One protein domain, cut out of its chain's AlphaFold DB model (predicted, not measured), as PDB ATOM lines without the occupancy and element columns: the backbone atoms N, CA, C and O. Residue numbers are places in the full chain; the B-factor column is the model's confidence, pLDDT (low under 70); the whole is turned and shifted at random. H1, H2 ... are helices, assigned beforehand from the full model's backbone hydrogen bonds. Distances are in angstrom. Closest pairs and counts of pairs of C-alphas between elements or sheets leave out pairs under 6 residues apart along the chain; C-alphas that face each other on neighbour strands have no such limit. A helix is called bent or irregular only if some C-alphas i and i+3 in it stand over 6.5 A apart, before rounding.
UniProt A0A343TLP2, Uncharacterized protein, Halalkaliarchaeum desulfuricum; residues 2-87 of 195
ATOM      1  N   ARG A   2      -2.588 -28.270 -20.851       81.12
ATOM      2  CA  ARG A   2      -3.729 -29.013 -20.253       81.12
ATOM      3  C   ARG A   2      -3.790 -30.519 -20.566       81.12
ATOM      4  O   ARG A   2      -3.990 -31.313 -19.661       81.12
ATOM      5  N   ARG A   3      -3.561 -30.926 -21.822       80.88
ATOM      6  CA  ARG A   3      -3.614 -32.347 -22.226       80.88
ATOM      7  C   ARG A   3      -2.496 -33.193 -21.602       80.88
ATOM      8  O   ARG A   3      -2.733 -34.336 -21.250       80.88
ATOM      9  N   ARG A   4      -1.297 -32.621 -21.425       84.81
ATOM     10  CA  ARG A   4      -0.167 -33.302 -20.766       84.81
ATOM     11  C   ARG A   4      -0.428 -33.458 -19.267       84.81
ATOM     12  O   ARG A   4      -0.246 -34.545 -18.743       84.81
ATOM     13  N   ALA A   5      -0.949 -32.415 -18.616       87.38
ATOM     14  CA  ALA A   5      -1.377 -32.493 -17.219       87.38
ATOM     15  C   ALA A   5      -2.494 -33.531 -17.016       87.38
ATOM     16  O   ALA A   5      -2.432 -34.311 -16.077       87.38
ATOM     17  N   ALA A   6      -3.474 -33.598 -17.924       88.38
ATOM     18  CA  ALA A   6      -4.535 -34.603 -17.865       88.38
ATOM     19  C   ALA A   6      -3.995 -36.040 -17.971       88.38
ATOM     20  O   ALA A   6      -4.450 -36.911 -17.241       88.38
ATOM     21  N   VAL A   7      -2.997 -36.280 -18.830       92.06
ATOM     22  CA  VAL A   7      -2.331 -37.592 -18.927       92.06
ATOM     23  C   VAL A   7      -1.598 -37.934 -17.630       92.06
ATOM     24  O   VAL A   7      -1.721 -39.057 -17.155       92.06
ATOM     25  N   VAL A   8      -0.897 -36.973 -17.020       87.81
ATOM     26  CA  VAL A   8      -0.232 -37.178 -15.721       87.81
ATOM     27  C   VAL A   8      -1.252 -37.538 -14.642       87.81
ATOM     28  O   VAL A   8      -1.086 -38.549 -13.967       87.81
ATOM     29  N   TRP A   9      -2.343 -36.778 -14.525       92.00
ATOM     30  CA  TRP A   9      -3.409 -37.072 -13.564       92.00
ATOM     31  C   TRP A   9      -4.059 -38.435 -13.799       92.00
ATOM     32  O   TRP A   9      -4.351 -39.137 -12.837       92.00
ATOM     33  N   LEU A  10      -4.241 -38.834 -15.059       91.50
ATOM     34  CA  LEU A  10      -4.804 -40.137 -15.405       91.50
ATOM     35  C   LEU A  10      -3.864 -41.282 -15.011       91.50
ATOM     36  O   LEU A  10      -4.327 -42.269 -14.450       91.50
ATOM     37  N   VAL A  11      -2.557 -41.141 -15.245       89.06
ATOM     38  CA  VAL A  11      -1.552 -42.135 -14.829       89.06
ATOM     39  C   VAL A  11      -1.479 -42.234 -13.304       89.06
ATOM     40  O   VAL A  11      -1.476 -43.336 -12.759       89.06
ATOM     41  N   VAL A  12      -1.488 -41.094 -12.608       88.50
ATOM     42  CA  VAL A  12      -1.509 -41.041 -11.138       88.50
ATOM     43  C   VAL A  12      -2.773 -41.712 -10.594       88.50
ATOM     44  O   VAL A  12      -2.682 -42.568  -9.718       88.50
ATOM     45  N   ALA A  13      -3.944 -41.395 -11.149       87.69
ATOM     46  CA  ALA A  13      -5.200 -42.030 -10.763       87.69
ATOM     47  C   ALA A  13      -5.177 -43.542 -11.031       87.69
ATOM     48  O   ALA A  13      -5.559 -44.315 -10.159       87.69
ATOM     49  N   ALA A  14      -4.672 -43.981 -12.187       88.50
ATOM     50  CA  ALA A  14      -4.567 -45.400 -12.524       88.50
ATOM     51  C   ALA A  14      -3.654 -46.179 -11.561       88.50
ATOM     52  O   ALA A  14      -3.925 -47.346 -11.287       88.50
ATOM     53  N   ALA A  15      -2.612 -45.546 -11.016       82.00
ATOM     54  CA  ALA A  15      -1.738 -46.156 -10.014       82.00
ATOM     55  C   ALA A  15      -2.365 -46.181  -8.605       82.00
ATOM     56  O   ALA A  15      -2.179 -47.142  -7.862       82.00
ATOM     57  N   ILE A  16      -3.109 -45.134  -8.232       82.50
ATOM     58  CA  ILE A  16      -3.634 -44.954  -6.868       82.50
ATOM     59  C   ILE A  16      -4.977 -45.669  -6.667       82.50
ATOM     60  O   ILE A  16      -5.181 -46.330  -5.650       82.50
ATOM     61  N   VAL A  17      -5.893 -45.580  -7.632       85.31
ATOM     62  CA  VAL A  17      -7.270 -46.096  -7.516       85.31
ATOM     63  C   VAL A  17      -7.335 -47.588  -7.150       85.31
ATOM     64  O   VAL A  17      -8.118 -47.918  -6.257       85.31
ATOM     65  N   PRO A  18      -6.520 -48.497  -7.725       79.19
ATOM     66  CA  PRO A  18      -6.548 -49.911  -7.348       79.19
ATOM     67  C   PRO A  18      -6.281 -50.140  -5.856       79.19
ATOM     68  O   PRO A  18      -6.982 -50.923  -5.217       79.19
ATOM     69  N   MET A  19      -5.328 -49.409  -5.269       79.06
ATOM     70  CA  MET A  19      -5.025 -49.493  -3.835       79.06
ATOM     71  C   MET A  19      -6.231 -49.061  -2.988       79.06
ATOM     72  O   MET A  19      -6.607 -49.757  -2.047       79.06
ATOM     73  N   TRP A  20      -6.885 -47.960  -3.356       79.44
ATOM     74  CA  TRP A  20      -8.052 -47.442  -2.637       79.44
ATOM     75  C   TRP A  20      -9.264 -48.367  -2.729       79.44
ATOM     76  O   TRP A  20      -9.942 -48.594  -1.729       79.44
ATOM     77  N   ILE A  21      -9.487 -48.967  -3.898       80.56
ATOM     78  CA  ILE A  21     -10.513 -49.995  -4.092       80.56
ATOM     79  C   ILE A  21     -10.240 -51.179  -3.156       80.56
ATOM     80  O   ILE A  21     -11.121 -51.572  -2.395       80.56
ATOM     81  N   THR A  22      -9.013 -51.711  -3.129       76.25
ATOM     82  CA  THR A  22      -8.684 -52.843  -2.237       76.25
ATOM     83  C   THR A  22      -8.828 -52.512  -0.751       76.25
ATOM     84  O   THR A  22      -9.182 -53.388   0.034       76.25
ATOM     85  N   ALA A  23      -8.586 -51.262  -0.350       73.69
ATOM     86  CA  ALA A  23      -8.765 -50.826   1.031       73.69
ATOM     87  C   ALA A  23     -10.246 -50.771   1.451       73.69
ATOM     88  O   ALA A  23     -10.555 -51.082   2.603       73.69
ATOM     89  N   LEU A  24     -11.151 -50.410   0.530       75.50
ATOM     90  CA  LEU A  24     -12.597 -50.339   0.780       75.50
ATOM     91  C   LEU A  24     -13.248 -51.719   0.933       75.50
ATOM     92  O   LEU A  24     -14.175 -51.861   1.725       75.50
ATOM     93  N   TYR A  25     -12.773 -52.730   0.200       74.25
ATOM     94  CA  TYR A  25     -13.386 -54.064   0.223       74.25
ATOM     95  C   TYR A  25     -12.927 -54.952   1.389       74.25
ATOM     96  O   TYR A  25     -13.640 -55.893   1.727       74.25
ATOM     97  N   GLY A  26     -11.807 -54.628   2.047       63.47
ATOM     98  CA  GLY A  26     -11.316 -55.346   3.227       63.47
ATOM     99  C   GLY A  26     -10.868 -56.792   2.947       63.47
ATOM    100  O   GLY A  26     -11.336 -57.468   2.035       63.47
ATOM    101  N   GLY A  27      -9.909 -57.292   3.728       63.19
ATOM    102  CA  GLY A  27      -9.530 -58.711   3.684       63.19
ATOM    103  C   GLY A  27     -10.616 -59.605   4.298       63.19
ATOM    104  O   GLY A  27     -11.348 -59.159   5.179       63.19
ATOM    105  N   LEU A  28     -10.696 -60.871   3.861       56.53
ATOM    106  CA  LEU A  28     -11.594 -61.888   4.431       56.53
ATOM    107  C   LEU A  28     -11.500 -61.896   5.971       56.53
ATOM    108  O   LEU A  28     -10.385 -61.797   6.499       56.53
ATOM    109  N   PRO A  29     -12.627 -62.028   6.699       56.97
ATOM    110  CA  PRO A  29     -12.646 -61.983   8.156       56.97
ATOM    111  C   PRO A  29     -11.869 -63.174   8.722       56.97
ATOM    112  O   PRO A  29     -12.386 -64.273   8.894       56.97
ATOM    113  N   THR A  30     -10.587 -62.963   9.000       58.97
ATOM    114  CA  THR A  30      -9.771 -63.922   9.738       58.97
ATOM    115  C   THR A  30      -9.968 -63.634  11.217       58.97
ATOM    116  O   THR A  30      -9.620 -62.545  11.672       58.97
ATOM    117  N   GLY A  31     -10.579 -64.601  11.913       57.38
ATOM    118  CA  GLY A  31     -10.813 -64.703  13.362       57.38
ATOM    119  C   GLY A  31     -10.677 -63.418  14.183       57.38
ATOM    120  O   GLY A  31      -9.580 -62.862  14.306       57.38
ATOM    121  N   VAL A  32     -11.786 -62.989  14.793       56.56
ATOM    122  CA  VAL A  32     -11.811 -61.911  15.789       56.56
ATOM    123  C   VAL A  32     -10.851 -62.295  16.918       56.56
ATOM    124  O   VAL A  32     -11.125 -63.197  17.701       56.56
ATOM    125  N   LEU A  33      -9.680 -61.656  16.952       58.53
ATOM    126  CA  LEU A  33      -8.796 -61.701  18.111       58.53
ATOM    127  C   LEU A  33      -9.398 -60.736  19.124       58.53
ATOM    128  O   LEU A  33      -9.142 -59.535  19.072       58.53
ATOM    129  N   GLU A  34     -10.265 -61.260  19.980       64.31
ATOM    130  CA  GLU A  34     -10.832 -60.509  21.089       64.31
ATOM    131  C   GLU A  34      -9.907 -60.664  22.297       64.31
ATOM    132  O   GLU A  34      -9.526 -61.774  22.677       64.31
ATOM    133  N   ILE A  35      -9.482 -59.540  22.868       63.50
ATOM    134  CA  ILE A  35      -8.697 -59.550  24.099       63.50
ATOM    135  C   ILE A  35      -9.650 -59.985  25.214       63.50
ATOM    136  O   ILE A  35     -10.707 -59.387  25.398       63.50
ATOM    137  N   ASN A  36      -9.305 -61.039  25.954       66.50
ATOM    138  CA  ASN A  36     -10.130 -61.495  27.065       66.50
ATOM    139  C   ASN A  36     -10.023 -60.508  28.241       66.50
ATOM    140  O   ASN A  36      -9.079 -60.560  29.030       66.50
ATOM    141  N   TYR A  37     -11.010 -59.623  28.359       67.38
ATOM    142  CA  TYR A  37     -11.091 -58.606  29.412       67.38
ATOM    143  C   TYR A  37     -11.509 -59.158  30.783       67.38
ATOM    144  O   TYR A  37     -11.572 -58.402  31.745       67.38
ATOM    145  N   ALA A  38     -11.757 -60.466  30.922       72.50
ATOM    146  CA  ALA A  38     -12.105 -61.057  32.217       72.50
ATOM    147  C   ALA A  38     -10.960 -60.982  33.249       72.50
ATOM    148  O   ALA A  38     -11.210 -61.140  34.441       72.50
ATOM    149  N   LEU A  39      -9.714 -60.758  32.806       65.31
ATOM    150  CA  LEU A  39      -8.534 -60.631  33.672       65.31
ATOM    151  C   LEU A  39      -7.903 -59.226  33.660       65.31
ATOM    152  O   LEU A  39      -6.912 -59.006  34.358       65.31
ATOM    153  N   THR A  40      -8.410 -58.278  32.865       65.75
ATOM    154  CA  THR A  40      -7.808 -56.940  32.780       65.75
ATOM    155  C   THR A  40      -8.828 -55.871  32.390       65.75
ATOM    156  O   THR A  40      -9.511 -55.992  31.376       65.75
ATOM    157  N   ASP A  41      -8.874 -54.787  33.173       64.12
ATOM    158  CA  ASP A  41      -9.701 -53.599  32.898       64.12
ATOM    159  C   ASP A  41      -9.078 -52.670  31.837       64.12
ATOM    160  O   ASP A  41      -9.685 -51.686  31.409       64.12
ATOM    161  N   ILE A  42      -7.851 -52.959  31.392       63.28
ATOM    162  CA  ILE A  42      -7.157 -52.185  30.359       63.28
ATOM    163  C   ILE A  42      -7.794 -52.486  29.001       63.28
ATOM    164  O   ILE A  42      -7.693 -53.596  28.474       63.28
ATOM    165  N   ARG A  43      -8.403 -51.465  28.396       68.69
ATOM    166  CA  ARG A  43      -8.985 -51.545  27.054       68.69
ATOM    167  C   ARG A  43      -8.164 -50.729  26.057       68.69
ATOM    168  O   ARG A  43      -8.543 -49.606  25.747       68.69
ATOM    169  N   PRO A  44      -7.051 -51.267  25.523       62.47
ATOM    170  CA  PRO A  44      -6.122 -50.495  24.694       62.47
ATOM    171  C   PRO A  44      -6.758 -49.950  23.406       62.47
ATOM    172  O   PRO A  44      -6.303 -48.931  22.896       62.47
ATOM    173  N   LEU A  45      -7.826 -50.590  22.920       64.06
ATOM    174  CA  LEU A  45      -8.575 -50.209  21.716       64.06
ATOM    175  C   LEU A  45      -9.759 -49.262  21.994       64.06
ATOM    176  O   LEU A  45     -10.433 -48.849  21.055       64.06
ATOM    177  N   ASP A  46     -10.027 -48.932  23.261       69.56
ATOM    178  CA  ASP A  46     -11.120 -48.038  23.654       69.56
ATOM    179  C   ASP A  46     -10.607 -46.592  23.588       69.56
ATOM    180  O   ASP A  46      -9.871 -46.134  24.465       69.56
ATOM    181  N   GLY A  47     -10.916 -45.909  22.486       70.12
ATOM    182  CA  GLY A  47     -10.537 -44.523  22.213       70.12
ATOM    183  C   GLY A  47     -11.750 -43.670  21.843       70.12
ATOM    184  O   GLY A  47     -12.864 -44.173  21.727       70.12
ATOM    185  N   PHE A  48     -11.546 -42.370  21.603       71.81
ATOM    186  CA  PHE A  48     -12.628 -41.462  21.180       71.81
ATOM    187  C   PHE A  48     -13.331 -41.895  19.883       71.81
ATOM    188  O   PHE A  48     -14.471 -41.513  19.634       71.81
ATOM    189  N   VAL A  49     -12.636 -42.665  19.043       73.81
ATOM    190  CA  VAL A  49     -13.142 -43.209  17.785       73.81
ATOM    191  C   VAL A  49     -12.947 -44.716  17.820       73.81
ATOM    192  O   VAL A  49     -11.879 -45.191  18.200       73.81
ATOM    193  N   ALA A  50     -13.964 -45.467  17.398       70.88
ATOM    194  CA  ALA A  50     -13.851 -46.910  17.241       70.88
ATOM    195  C   ALA A  50     -12.794 -47.229  16.171       70.88
ATOM    196  O   ALA A  50     -12.968 -46.897  14.996       70.88
ATOM    197  N   VAL A  51     -11.692 -47.859  16.579       68.12
ATOM    198  CA  VAL A  51     -10.610 -48.251  15.669       68.12
ATOM    199  C   VAL A  51     -10.748 -49.738  15.327       68.12
ATOM    200  O   VAL A  51     -10.986 -50.548  16.226       68.12
ATOM    201  N   PRO A  52     -10.595 -50.143  14.052       66.38
ATOM    202  CA  PRO A  52     -10.610 -51.554  13.684       66.38
ATOM    203  C   PRO A  52      -9.492 -52.322  14.397       66.38
ATOM    204  O   PRO A  52      -8.341 -51.892  14.395       66.38
ATOM    205  N   GLY A  53      -9.802 -53.508  14.929       68.81
ATOM    206  CA  GLY A  53      -8.806 -54.363  15.590       68.81
ATOM    207  C   GLY A  53      -7.713 -54.909  14.658       68.81
ATOM    208  O   GLY A  53      -6.706 -55.428  15.133       68.81
ATOM    209  N   LYS A  54      -7.891 -54.806  13.332       69.62
ATOM    210  CA  LYS A  54      -6.889 -55.162  12.315       69.62
ATOM    211  C   LYS A  54      -6.963 -54.178  11.149       69.62
ATOM    212  O   LYS A  54      -8.046 -53.926  10.626       69.62
ATOM    213  N   LEU A  55      -5.805 -53.685  10.716       73.44
ATOM    214  CA  LEU A  55      -5.650 -52.926   9.478       73.44
ATOM    215  C   LEU A  55      -4.925 -53.797   8.453       73.44
ATOM    216  O   LEU A  55      -3.868 -54.362   8.731       73.44
ATOM    217  N   THR A  56      -5.496 -53.913   7.260       80.44
ATOM    218  CA  THR A  56      -4.821 -54.555   6.127       80.44
ATOM    219  C   THR A  56      -3.707 -53.649   5.580       80.44
ATOM    220  O   THR A  56      -3.810 -52.424   5.691       80.44
ATOM    221  N   PRO A  57      -2.653 -54.196   4.944       81.25
ATOM    222  CA  PRO A  57      -1.585 -53.378   4.362       81.25
ATOM    223  C   PRO A  57      -2.084 -52.309   3.373       81.25
ATOM    224  O   PRO A  57      -1.559 -51.198   3.351       81.25
ATOM    225  N   SER A  58      -3.133 -52.606   2.595       78.38
ATOM    226  CA  SER A  58      -3.770 -51.633   1.693       78.38
ATOM    227  C   SER A  58      -4.447 -50.488   2.454       78.38
ATOM    228  O   SER A  58      -4.308 -49.330   2.060       78.38
ATOM    229  N   GLN A  59      -5.127 -50.779   3.569       80.69
ATOM    230  CA  GLN A  59      -5.742 -49.761   4.430       80.69
ATOM    231  C   GLN A  59      -4.700 -48.850   5.074       80.69
ATOM    232  O   GLN A  59      -4.891 -47.635   5.081       80.69
ATOM    233  N   VAL A  60      -3.588 -49.410   5.560       82.31
ATOM    234  CA  VAL A  60      -2.475 -48.605   6.091       82.31
ATOM    235  C   VAL A  60      -1.965 -47.645   5.018       82.31
ATOM    236  O   VAL A  60      -1.867 -46.450   5.278       82.31
ATOM    237  N   GLY A  61      -1.737 -48.135   3.794       81.94
ATOM    238  CA  GLY A  61      -1.307 -47.295   2.672       81.94
ATOM    239  C   GLY A  61      -2.258 -46.128   2.391       81.94
ATOM    240  O   GLY A  61      -1.812 -44.987   2.267       81.94
ATOM    241  N   VAL A  62      -3.570 -46.378   2.343       82.69
ATOM    242  CA  VAL A  62      -4.580 -45.324   2.134       82.69
ATOM    243  C   VAL A  62      -4.587 -44.303   3.273       82.69
ATOM    244  O   VAL A  62      -4.583 -43.102   3.006       82.69
ATOM    245  N   ILE A  63      -4.542 -44.758   4.528       82.50
ATOM    246  CA  ILE A  63      -4.480 -43.872   5.700       82.50
ATOM    247  C   ILE A  63      -3.233 -42.984   5.628       82.50
ATOM    248  O   ILE A  63      -3.328 -41.775   5.836       82.50
ATOM    249  N   THR A  64      -2.076 -43.551   5.271       82.56
ATOM    250  CA  THR A  64      -0.838 -42.786   5.088       82.56
ATOM    251  C   THR A  64      -0.979 -41.739   3.986       82.56
ATOM    252  O   THR A  64      -0.589 -40.593   4.192       82.56
ATOM    253  N   TRP A  65      -1.575 -42.080   2.841       84.88
ATOM    254  CA  TRP A  65      -1.817 -41.112   1.767       84.88
ATOM    255  C   TRP A  65      -2.727 -39.966   2.202       84.88
ATOM    256  O   TRP A  65      -2.420 -38.811   1.914       84.88
ATOM    257  N   ILE A  66      -3.813 -40.264   2.918       86.44
ATOM    258  CA  ILE A  66      -4.708 -39.237   3.471       86.44
ATOM    259  C   ILE A  66      -3.937 -38.325   4.427       86.44
ATOM    260  O   ILE A  66      -4.032 -37.104   4.307       86.44
ATOM    261  N   ALA A  67      -3.140 -38.898   5.331       84.50
ATOM    262  CA  ALA A  67      -2.336 -38.133   6.277       84.50
ATOM    263  C   ALA A  67      -1.311 -37.231   5.568       84.50
ATOM    264  O   ALA A  67      -1.207 -36.050   5.889       84.50
ATOM    265  N   LEU A  68      -0.593 -37.754   4.568       85.62
ATOM    266  CA  LEU A  68       0.401 -36.995   3.804       85.62
ATOM    267  C   LEU A  68      -0.231 -35.887   2.958       85.62
ATOM    268  O   LEU A  68       0.294 -34.776   2.916       85.62
ATOM    269  N   LEU A  69      -1.359 -36.157   2.296       87.69
ATOM    270  CA  LEU A  69      -2.079 -35.140   1.527       87.69
ATOM    271  C   LEU A  69      -2.692 -34.076   2.440       87.69
ATOM    272  O   LEU A  69      -2.642 -32.892   2.110       87.69
ATOM    273  N   GLY A  70      -3.211 -34.477   3.602       90.19
ATOM    274  CA  GLY A  70      -3.656 -33.553   4.640       90.19
ATOM    275  C   GLY A  70      -2.517 -32.653   5.110       90.19
ATOM    276  O   GLY A  70      -2.667 -31.433   5.115       90.19
ATOM    277  N   LEU A  71      -1.350 -33.233   5.408       85.50
ATOM    278  CA  LEU A  71      -0.150 -32.487   5.790       85.50
ATOM    279  C   LEU A  71       0.289 -31.512   4.690       85.50
ATOM    280  O   LEU A  71       0.574 -30.353   4.976       85.50
ATOM    281  N   MET A  72       0.290 -31.952   3.430       87.94
ATOM    282  CA  MET A  72       0.581 -31.091   2.283       87.94
ATOM    283  C   MET A  72      -0.404 -29.915   2.201       87.94
ATOM    284  O   MET A  72       0.008 -28.780   1.976       87.94
ATOM    285  N   GLY A  73      -1.698 -30.165   2.421       87.50
ATOM    286  CA  GLY A  73      -2.727 -29.125   2.459       87.50
ATOM    287  C   GLY A  73      -2.506 -28.113   3.583       87.50
ATOM    288  O   GLY A  73      -2.600 -26.910   3.346       87.50
ATOM    289  N   VAL A  74      -2.147 -28.584   4.782       87.44
ATOM    290  CA  VAL A  74      -1.797 -27.722   5.923       87.44
ATOM    291  C   VAL A  74      -0.579 -26.857   5.598       87.44
ATOM    292  O   VAL A  74      -0.628 -25.648   5.809       87.44
ATOM    293  N   LEU A  75       0.483 -27.437   5.029       84.75
ATOM    294  CA  LEU A  75       1.686 -26.697   4.630       84.75
ATOM    295  C   LEU A  75       1.387 -25.648   3.553       84.75
ATOM    296  O   LEU A  75       1.855 -24.517   3.653       84.75
ATOM    297  N   ALA A  76       0.577 -25.993   2.552       88.19
ATOM    298  CA  ALA A  76       0.158 -25.052   1.517       88.19
ATOM    299  C   ALA A  76      -0.692 -23.908   2.096       88.19
ATOM    300  O   ALA A  76      -0.508 -22.749   1.722       88.19
ATOM    301  N   GLY A  77      -1.594 -24.220   3.032       85.62
ATOM    302  CA  GLY A  77      -2.375 -23.227   3.765       85.62
ATOM    303  C   GLY A  77      -1.487 -22.287   4.576       85.62
ATOM    304  O   GLY A  77      -1.638 -21.072   4.475       85.62
ATOM    305  N   LEU A  78      -0.518 -22.840   5.309       83.88
ATOM    306  CA  LEU A  78       0.442 -22.072   6.098       83.88
ATOM    307  C   LEU A  78       1.310 -21.165   5.219       83.88
ATOM    308  O   LEU A  78       1.491 -19.996   5.541       83.88
ATOM    309  N   HIS A  79       1.798 -21.672   4.085       82.88
ATOM    310  CA  HIS A  79       2.564 -20.875   3.125       82.88
ATOM    311  C   HIS A  79       1.743 -19.701   2.590       82.88
ATOM    312  O   HIS A  79       2.210 -18.565   2.583       82.88
ATOM    313  N   ARG A  80       0.500 -19.964   2.169       84.94
ATOM    314  CA  ARG A  80      -0.394 -18.920   1.656       84.94
ATOM    315  C   ARG A  80      -0.714 -17.876   2.723       84.94
ATOM    316  O   ARG A  80      -0.761 -16.694   2.406       84.94
ATOM    317  N   PHE A  81      -0.931 -18.321   3.957       82.12
ATOM    318  CA  PHE A  81      -1.134 -17.445   5.102       82.12
ATOM    319  C   PHE A  81       0.080 -16.522   5.309       82.12
ATOM    320  O   PHE A  81      -0.083 -15.304   5.310       82.12
ATOM    321  N   MET A  82       1.297 -17.076   5.367       78.19
ATOM    322  CA  MET A  82       2.521 -16.276   5.510       78.19
ATOM    323  C   MET A  82       2.689 -15.272   4.365       78.19
ATOM    324  O   MET A  82       2.981 -14.108   4.613       78.19
ATOM    325  N   GLU A  83       2.452 -15.687   3.121       78.19
ATOM    326  CA  GLU A  83       2.569 -14.795   1.964       78.19
ATOM    327  C   GLU A  83       1.559 -13.637   2.010       78.19
ATOM    328  O   GLU A  83       1.919 -12.507   1.684       78.19
ATOM    329  N   SER A  84       0.324 -13.885   2.463       75.81
ATOM    330  CA  SER A  84      -0.689 -12.829   2.604       75.81
ATOM    331  C   SER A  84      -0.406 -11.845   3.736       75.81
ATOM    332  O   SER A  84      -0.753 -10.673   3.617       75.81
ATOM    333  N   THR A  85       0.205 -12.307   4.827       72.62
ATOM    334  CA  THR A  85       0.440 -11.477   6.016       72.62
ATOM    335  C   THR A  85       1.739 -10.681   5.907       72.62
ATOM    336  O   THR A  85       1.786  -9.541   6.352       72.62
ATOM    337  N   VAL A  86       2.774 -11.242   5.271       64.88
ATOM    338  CA  VAL A  86       4.097 -10.603   5.137       64.88
ATOM    339  C   VAL A  86       4.133  -9.540   4.028       64.88
ATOM    340  O   VAL A  86       4.966  -8.641   4.078       64.88
ATOM    341  N   ARG A  87       3.228  -9.592   3.038       61.66
ATOM    342  CA  ARG A  87       3.155  -8.619   1.927       61.66
ATOM    343  C   ARG A  87       1.832  -7.838   1.901       61.66
ATOM    344  O   ARG A  87       1.037  -8.022   0.975       61.66
TER     345      ARG A  87
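Overview. This is residues 2 to 87 of the 195 residues of an uncharacterized protein of Halalkaliarchaeum desulfuricum (UniProt A0A343TLP2). Two helices make a flat, open V: the second arm of the bent helix H1 meets the beginning of H2 at the corner, and the free lengths of H1a and H2 spread away from it. Beyond the corner, residues 26 to 56 swing out in a wide loop with no named element, of which residues 36 to 42 and 46 to 52 stand free. The printed part has 86 residues with two named helices, H1 then H2, and no named strand; the class is all helix. It is extended, with a radius of gyration of the C-alphas of 20.1 A and spans of 61 by 37 by 13 A.

Along the chain. H1, residues 2 to 25, was assigned as one helix by its hydrogen bonds but is bent, with C-alphas 15 and 18 6.7 A apart. Its arm H1a, residues 2 to 15, begins at C-alpha 2 (-3.729, -29.013, -20.253) and is 20.1 A long. Its arm H1b, residues 18 to 25, is 11.0 A long. H2, residues 57 to 86, runs 43.2 A to C-alpha 86 at (4.097, -10.603, 5.137).

Arrangement. H1a and H1b stand at a steep tilt of 47 degrees. H2 touches H1b with its residues 58 to 62 alone; the closest C-alphas of the two, those of Ala 23 and Gln 59, are 4.7 A apart. Their lines stand at a steep tilt of 65 degrees, opposite ways. H1a and H2 are apart. In H1a, H1b and H2 every O i to N i+4 pair is within hydrogen-bond range.

Size, cuts and confidence. The two C-alphas farthest apart, of Arg 3 and Leu 39, are 62.8 A apart. The printed part has no cut. The link from H1 to H2 is long, 31 residues. The mean pLDDT of the printed part is 76.7; residues 26 to 37, 39 to 46, 51 to 54 and 86 to 87 are under 70.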